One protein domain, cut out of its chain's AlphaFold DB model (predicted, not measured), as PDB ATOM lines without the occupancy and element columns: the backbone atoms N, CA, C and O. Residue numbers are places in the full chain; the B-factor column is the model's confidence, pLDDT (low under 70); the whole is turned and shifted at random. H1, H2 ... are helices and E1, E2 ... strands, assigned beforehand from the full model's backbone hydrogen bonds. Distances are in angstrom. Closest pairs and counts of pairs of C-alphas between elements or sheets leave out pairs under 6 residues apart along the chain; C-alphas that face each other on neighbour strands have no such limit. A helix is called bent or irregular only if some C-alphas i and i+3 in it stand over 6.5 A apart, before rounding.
ATOM      1  N   GLU A  21     -25.897 -11.471  26.448       95.06
ATOM      2  CA  GLU A  21     -24.430 -11.403  26.440       95.06
ATOM      3  C   GLU A  21     -23.902 -10.367  25.443       95.06
ATOM      4  O   GLU A  21     -23.108  -9.504  25.820       95.06
ATOM      5  N   ILE A  22     -24.372 -10.408  24.192       95.94
ATOM      6  CA  ILE A  22     -23.984  -9.440  23.155       95.94
ATOM      7  C   ILE A  22     -24.386  -8.019  23.577       95.94
ATOM      8  O   ILE A  22     -23.609  -7.080  23.403       95.94
ATOM      9  N   GLY A  23     -25.554  -7.856  24.204       94.62
ATOM     10  CA  GLY A  23     -25.999  -6.586  24.773       94.62
ATOM     11  C   GLY A  23     -25.034  -6.033  25.826       94.62
ATOM     12  O   GLY A  23     -24.739  -4.841  25.812       94.62
ATOM     13  N   GLN A  24     -24.461  -6.879  26.692       95.19
ATOM     14  CA  GLN A  24     -23.448  -6.424  27.655       95.19
ATOM     15  C   GLN A  24     -22.125  -6.035  26.988       95.19
ATOM     16  O   GLN A  24     -21.488  -5.079  27.434       95.19
ATOM     17  N   LEU A  25     -21.722  -6.720  25.912       94.62
ATOM     18  CA  LEU A  25     -20.554  -6.312  25.121       94.62
ATOM     19  C   LEU A  25     -20.768  -4.917  24.521       94.62
ATOM     20  O   LEU A  25     -19.891  -4.059  24.623       94.62
ATOM     21  N   LEU A  26     -21.958  -4.659  23.972       93.62
ATOM     22  CA  LEU A  26     -22.325  -3.342  23.458       93.62
ATOM     23  C   LEU A  26     -22.357  -2.284  24.572       93.62
ATOM     24  O   LEU A  26     -21.816  -1.196  24.392       93.62
ATOM     25  N   ASN A  27     -22.915  -2.610  25.742       94.12
ATOM     26  CA  ASN A  27     -22.923  -1.713  26.900       94.12
ATOM     27  C   ASN A  27     -21.501  -1.336  27.342       94.12
ATOM     28  O   ASN A  27     -21.250  -0.175  27.653       94.12
ATOM     29  N   ALA A  28     -20.557  -2.284  27.338       95.81
ATOM     30  CA  ALA A  28     -19.160  -2.004  27.666       95.81
ATOM     31  C   ALA A  28     -18.527  -1.021  26.670       95.81
ATOM     32  O   ALA A  28     -17.841  -0.084  27.085       95.81
ATOM     33  N   LEU A  29     -18.788  -1.198  25.371       96.75
ATOM     34  CA  LEU A  29     -18.310  -0.292  24.324       96.75
ATOM     35  C   LEU A  29     -18.921   1.108  24.468       96.75
ATOM     36  O   LEU A  29     -18.192   2.098  24.438       96.75
ATOM     37  N   HIS A  30     -20.234   1.195  24.685       97.12
ATOM     38  CA  HIS A  30     -20.931   2.459  24.914       97.12
ATOM     39  C   HIS A  30     -20.416   3.188  26.160       97.12
ATOM     40  O   HIS A  30     -20.111   4.377  26.084       97.12
ATOM     41  N   HIS A  31     -20.253   2.484  27.282       97.25
ATOM     42  CA  HIS A  31     -19.700   3.063  28.506       97.25
ATOM     43  C   HIS A  31     -18.256   3.529  28.317       97.25
ATOM     44  O   HIS A  31     -17.904   4.604  28.782       97.25
ATOM     45  N   SER A  32     -17.420   2.768  27.605       97.56
ATOM     46  CA  SER A  32     -16.048   3.198  27.312       97.56
ATOM     47  C   SER A  32     -16.002   4.458  26.446       97.56
ATOM     48  O   SER A  32     -15.040   5.215  26.555       97.56
ATOM     49  N   ALA A  33     -16.985   4.654  25.564       97.38
ATOM     50  CA  ALA A  33     -17.059   5.825  24.704       97.38
ATOM     51  C   ALA A  33     -17.569   7.055  25.469       97.38
ATOM     52  O   ALA A  33     -16.902   8.086  25.432       97.38
ATOM     53  N   TRP A  34     -18.699   6.933  26.180       96.75
ATOM     54  CA  TRP A  34     -19.339   8.015  26.949       96.75
ATOM     55  C   TRP A  34     -19.754   7.537  28.355       96.75
ATOM     56  O   TRP A  34     -20.931   7.218  28.584       96.75
ATOM     57  N   PRO A  35     -18.804   7.469  29.308       95.94
ATOM     58  CA  PRO A  35     -19.042   6.946  30.657       95.94
ATOM     59  C   PRO A  35     -20.129   7.683  31.451       95.94
ATOM     60  O   PRO A  35     -20.730   7.116  32.361       95.94
ATOM     61  N   GLU A  36     -20.366   8.952  31.133       97.25
ATOM     62  CA  GLU A  36     -21.339   9.831  31.777       97.25
ATOM     63  C   GLU A  36     -22.779   9.627  31.283       97.25
ATOM     64  O   GLU A  36     -23.720  10.007  31.978       97.25
ATOM     65  N   ILE A  37     -22.956   9.018  30.104       96.62
ATOM     66  CA  ILE A  37     -24.270   8.738  29.506       96.62
ATOM     67  C   ILE A  37     -24.673   7.286  29.756       96.62
ATOM     68  O   ILE A  37     -25.820   7.004  30.111       96.62
ATOM     69  N   PHE A  38     -23.741   6.352  29.561       94.81
ATOM     70  CA  PHE A  38     -24.045   4.926  29.580       94.81
ATOM     71  C   PHE A  38     -23.583   4.264  30.868       94.81
ATOM     72  O   PHE A  38     -22.470   4.481  31.333       94.81
ATOM     73  N   ALA A  39     -24.430   3.403  31.429       89.94
ATOM     74  CA  ALA A  39     -24.055   2.573  32.565       89.94
ATOM     75  C   ALA A  39     -23.000   1.523  32.157       89.94
ATOM     76  O   ALA A  39     -23.020   1.053  31.016       89.94
ATOM     77  N   PRO A  40     -22.113   1.107  33.079       91.50
ATOM     78  CA  PRO A  40     -21.164   0.034  32.811       91.50
ATOM     79  C   PRO A  40     -21.881  -1.293  32.532       91.50
ATOM     80  O   PRO A  40     -22.995  -1.531  33.007       91.50
ATOM     81  N   ALA A  41     -21.206  -2.184  31.801       92.38
ATOM     82  CA  ALA A  41     -21.685  -3.545  31.589       92.38
ATOM     83  C   ALA A  41     -21.908  -4.275  32.923       92.38
ATOM     84  O   ALA A  41     -21.184  -4.085  33.904       92.38
ATOM     85  N   SER A  42     -22.927  -5.123  32.953       92.44
ATOM     86  CA  SER A  42     -23.390  -5.832  34.142       92.44
ATOM     87  C   SER A  42     -23.619  -7.316  33.842       92.44
ATOM     88  O   SER A  42     -23.219  -7.825  32.796       92.44
ATOM     89  N   ARG A  43     -24.248  -8.047  34.770       91.62
ATOM     90  CA  ARG A  43     -24.632  -9.441  34.520       91.62
ATOM     91  C   ARG A  43     -25.678  -9.488  33.394       91.62
ATOM     92  O   ARG A  43     -26.651  -8.741  33.495       91.62
ATOM     93  N   PRO A  44     -25.552 -10.381  32.391       87.81
ATOM     94  CA  PRO A  44     -26.500 -10.473  31.274       87.81
ATOM     95  C   PRO A  44     -27.973 -10.542  31.703       87.81
ATOM     96  O   PRO A  44     -28.831  -9.933  31.072       87.81
ATOM     97  N   GLN A  45     -28.255 -11.189  32.838       87.56
ATOM     98  CA  GLN A  45     -29.603 -11.364  33.386       87.56
ATOM     99  C   GLN A  45     -30.291 -10.050  33.783       87.56
ATOM    100  O   GLN A  45     -31.511 -10.023  33.915       87.56
ATOM    101  N   ARG A  46     -29.543  -8.954  33.989       88.44
ATOM    102  CA  ARG A  46     -30.124  -7.648  34.341       88.44
ATOM    103  C   ARG A  46     -31.130  -7.185  33.288       88.44
ATOM    104  O   ARG A  46     -32.192  -6.681  33.641       88.44
ATOM    105  N   ASP A  47     -30.783  -7.370  32.016       87.88
ATOM    106  CA  ASP A  47     -31.531  -6.821  30.886       87.88
ATOM    107  C   ASP A  47     -32.416  -7.890  30.201       87.88
ATOM    108  O   ASP A  47     -33.086  -7.604  29.212       87.88
ATOM    109  N   GLU A  48     -32.490  -9.115  30.742       89.88
ATOM    110  CA  GLU A  48     -33.284 -10.222  30.176       89.88
ATOM    111  C   GLU A  48     -34.752  -9.852  29.951       89.88
ATOM    112  O   GLU A  48     -35.326 -10.204  28.924       89.88
ATOM    113  N   ALA A  49     -35.377  -9.148  30.901       91.38
ATOM    114  CA  ALA A  49     -36.780  -8.755  30.782       91.38
ATOM    115  C   ALA A  49     -37.010  -7.818  29.584       91.38
ATOM    116  O   ALA A  49     -37.994  -7.968  28.860       91.38
ATOM    117  N   HIS A  50     -36.070  -6.899  29.342       90.94
ATOM    118  CA  HIS A  50     -36.100  -5.991  28.198       90.94
ATOM    119  C   HIS A  50     -35.956  -6.758  26.875       90.94
ATOM    120  O   HIS A  50     -36.746  -6.569  25.945       90.94
ATOM    121  N   TRP A  51     -34.995  -7.681  26.798       94.25
ATOM    122  CA  TRP A  51     -34.776  -8.481  25.592       94.25
ATOM    123  C   TRP A  51     -35.916  -9.462  25.316       94.25
ATOM    124  O   TRP A  51     -36.341  -9.601  24.170       94.25
ATOM    125  N   ARG A  52     -36.483 -10.080  26.359       94.56
ATOM    126  CA  ARG A  52     -37.662 -10.946  26.249       94.56
ATOM    127  C   ARG A  52     -38.848 -10.203  25.636       94.56
ATOM    128  O   ARG A  52     -39.477 -10.722  24.718       94.56
ATOM    129  N   GLN A  53     -39.099  -8.965  26.065       92.62
ATOM    130  CA  GLN A  53     -40.168  -8.142  25.498       92.62
ATOM    131  C   GLN A  53     -39.994  -7.942  23.984       92.62
ATOM    132  O   GLN A  53     -40.972  -8.021  23.241       92.62
ATOM    133  N   SER A  54     -38.756  -7.747  23.523       93.19
ATOM    134  CA  SER A  54     -38.439  -7.580  22.097       93.19
ATOM    135  C   SER A  54     -38.641  -8.858  21.270       93.19
ATOM    136  O   SER A  54     -38.812  -8.782  20.054       93.19
ATOM    137  N   LEU A  55     -38.630 -10.033  21.908       93.69
ATOM    138  CA  LEU A  55     -38.808 -11.335  21.257       93.69
ATOM    139  C   LEU A  55     -40.279 -11.772  21.188       93.69
ATOM    140  O   LEU A  55     -40.677 -12.402  20.207       93.69
ATOM    141  N   GLU A  56     -41.079 -11.450  22.208       92.44
ATOM    142  CA  GLU A  56     -42.430 -12.011  22.381       92.44
ATOM    143  C   GLU A  56     -43.578 -11.046  22.055       92.44
ATOM    144  O   GLU A  56     -44.689 -11.492  21.763       92.44
ATOM    145  N   THR A  57     -43.358  -9.731  22.114       89.25
ATOM    146  CA  THR A  57     -44.463  -8.765  21.990       89.25
ATOM    147  C   THR A  57     -44.922  -8.635  20.541       89.25
ATOM    148  O   THR A  57     -44.104  -8.536  19.635       89.25
ATOM    149  N   ALA A  58     -46.234  -8.550  20.302       89.19
ATOM    150  CA  ALA A  58     -46.786  -8.394  18.952       89.19
ATOM    151  C   ALA A  58     -46.313  -7.116  18.231       89.19
ATOM    152  O   ALA A  58     -46.195  -7.109  17.008       89.19
ATOM    153  N   SER A  59     -46.026  -6.050  18.984       91.88
ATOM    154  CA  SER A  59     -45.499  -4.786  18.465       91.88
ATOM    155  C   SER A  59     -43.972  -4.757  18.372       91.88
ATOM    156  O   SER A  59     -43.421  -3.731  17.996       91.88
ATOM    157  N   ALA A  60     -43.270  -5.845  18.697       94.12
ATOM    158  CA  ALA A  60     -41.818  -5.905  18.645       94.12
ATOM    159  C   ALA A  60     -41.320  -7.150  17.900       94.12
ATOM    160  O   ALA A  60     -42.018  -8.151  17.729       94.12
ATOM    161  N   ALA A  61     -40.085  -7.079  17.422       94.50
ATOM    162  CA  ALA A  61     -39.382  -8.228  16.885       94.50
ATOM    163  C   ALA A  61     -37.882  -8.075  17.108       94.50
ATOM    164  O   ALA A  61     -37.344  -6.973  17.034       94.50
ATOM    165  N   ALA A  62     -37.194  -9.198  17.290       96.75
ATOM    166  CA  ALA A  62     -35.751  -9.266  17.140       96.75
ATOM    167  C   ALA A  62     -35.396 -10.156  15.948       96.75
ATOM    168  O   ALA A  62     -36.082 -11.145  15.672       96.75
ATOM    169  N   PHE A  63     -34.311  -9.823  15.260       97.50
ATOM    170  CA  PHE A  63     -33.684 -10.671  14.251       97.50
ATOM    171  C   PHE A  63     -32.243 -10.926  14.657       97.50
ATOM    172  O   PHE A  63     -31.583 -10.026  15.169       97.50
ATOM    173  N   VAL A  64     -31.768 -12.145  14.433       97.94
ATOM    174  CA  VAL A  64     -30.411 -12.572  14.778       97.94
ATOM    175  C   VAL A  64     -29.625 -12.912  13.520       97.94
ATOM    176  O   VAL A  64     -30.198 -13.380  12.533       97.94
ATOM    177  N   ALA A  65     -28.321 -12.663  13.569       97.75
ATOM    178  CA  ALA A  65     -27.343 -13.152  12.611       97.75
ATOM    179  C   ALA A  65     -26.644 -14.369  13.222       97.75
ATOM    180  O   ALA A  65     -25.980 -14.242  14.253       97.75
ATOM    181  N   GLU A  66     -26.821 -15.535  12.611       96.62
ATOM    182  CA  GLU A  66     -26.277 -16.808  13.084       96.62
ATOM    183  C   GLU A  66     -25.164 -17.302  12.154       96.62
ATOM    184  O   GLU A  66     -25.376 -17.419  10.947       96.62
ATOM    185  N   CYS A  67     -23.996 -17.616  12.715       95.31
ATOM    186  CA  CYS A  67     -22.889 -18.285  12.029       95.31
ATOM    187  C   CYS A  67     -22.512 -19.534  12.827       95.31
ATOM    188  O   CYS A  67     -22.374 -19.449  14.041       95.31
ATOM    189  N   ASP A  68     -22.335 -20.680  12.165       92.00
ATOM    190  CA  ASP A  68     -21.897 -21.932  12.808       92.00
ATOM    191  C   ASP A  68     -22.717 -22.328  14.060       92.00
ATOM    192  O   ASP A  68     -22.178 -22.810  15.054       92.00
ATOM    193  N   ASN A  69     -24.044 -22.144  14.001       90.06
ATOM    194  CA  ASN A  69     -25.003 -22.351  15.100       90.06
ATOM    195  C   ASN A  69     -24.818 -21.421  16.316       90.06
ATOM    196  O   ASN A  69     -25.365 -21.685  17.389       90.06
ATOM    197  N   GLU A  70     -24.081 -20.323  16.162       93.38
ATOM    198  CA  GLU A  70     -23.914 -19.293  17.179       93.38
ATOM    199  C   GLU A  70     -24.500 -17.958  16.705       93.38
ATOM    200  O   GLU A  70     -24.226 -17.478  15.604       93.38
ATOM    201  N   VAL A  71     -25.307 -17.321  17.557       96.44
ATOM    202  CA  VAL A  71     -25.761 -15.950  17.310       96.44
ATOM    203  C   VAL A  71     -24.599 -14.991  17.561       96.44
ATOM    204  O   VAL A  71     -24.076 -14.920  18.673       96.44
ATOM    205  N   MET A  72     -24.234 -14.234  16.526       95.62
ATOM    206  CA  MET A  72     -23.108 -13.290  16.524       95.62
ATOM    207  C   MET A  72     -23.553 -11.829  16.607       95.62
ATOM    208  O   MET A  72     -22.758 -10.942  16.909       95.62
ATOM    209  N   GLY A  73     -24.829 -11.562  16.343       95.75
ATOM    210  CA  GLY A  73     -25.396 -10.226  16.395       95.75
ATOM    211  C   GLY A  73     -26.911 -10.266  16.322       95.75
ATOM    212  O   GLY A  73     -27.507 -11.276  15.946       95.75
ATOM    213  N   PHE A  74     -27.540  -9.156  16.686       97.12
ATOM    214  CA  PHE A  74     -28.984  -9.023  16.616       97.12
ATOM    215  C   PHE A  74     -29.391  -7.577  16.343       97.12
ATOM    216  O   PHE A  74     -28.630  -6.641  16.588       97.12
ATOM    217  N   ILE A  75     -30.614  -7.411  15.854       96.94
ATOM    218  CA  ILE A  75     -31.319  -6.133  15.788       96.94
ATOM    219  C   ILE A  75     -32.666  -6.286  16.486       96.94
ATOM    220  O   ILE A  75     -33.278  -7.354  16.423       96.94
TER     221      ILE A  75
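Overview. This is residues 21 to 75 of the 94 residues of an uncharacterized protein of Ideonella sp. MAG2 (UniProt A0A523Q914). The model is a loose, open frame of two helices and a two-stranded hairpin: H1 and H2 come together at their first residues, in a corner, and lead away from each other, while the hairpin E1 and E2 stands beside this corner. The last part of H2 packs on E1, and the link from H1 folds back to bring the chain to H2. The printed part has 55 residues, with the order H1, H2, E1, E2; the sheet, E1 - E2, is antiparallel and the class is mixed, helices and strands. The whole is loose, with a radius of gyration of the C-alphas of 12.7 A and spans of 33 by 28 by 17 A.

Along the chain. H1, residues 21 to 33, begins at C-alpha 21 (-24.430, -11.403, 26.440) and is 18.8 A long. H2, residues 44 to 56, begins at C-alpha 44 (-26.500, -10.473, 31.274) and measures 18.3 A; it is irregular, with C-alphas 46 and 49 7.6 A apart. E1, residues 60 to 67, measures 23.6 A. E2, residues 70 to 75, ends at C-alpha 75 (-31.319, -6.133, 15.788).

Arrangement. H1 and H2 only just touch, with 3 pairs of C-alphas within 8 A, the closest being those of Glu 21 and Pro 44 at 5.3 A. They run opposite ways at a steep tilt of 65 degrees. The closest C-alphas of H2 and E1, Ser 54 and Ala 60, are 5.1 A apart. E1 and E2 form a hairpin, with N 65 and O 73 at 2.9 A, within hydrogen-bond range. The closest C-alphas of H1 and E2, Ile 22 and Gly 73, are 7.0 A apart. H1 and E1 are apart, as are H2 and E2. Every O i to N i+4 pair is within range in H1, and 6 of 9 in H2.

Size, cuts and confidence. The two farthest C-alphas, Glu 36 and Asp 68, are 37.0 A apart. The printed part has no cut and no long link. Its mean pLDDT is 93.9, and no printed residue is under 70.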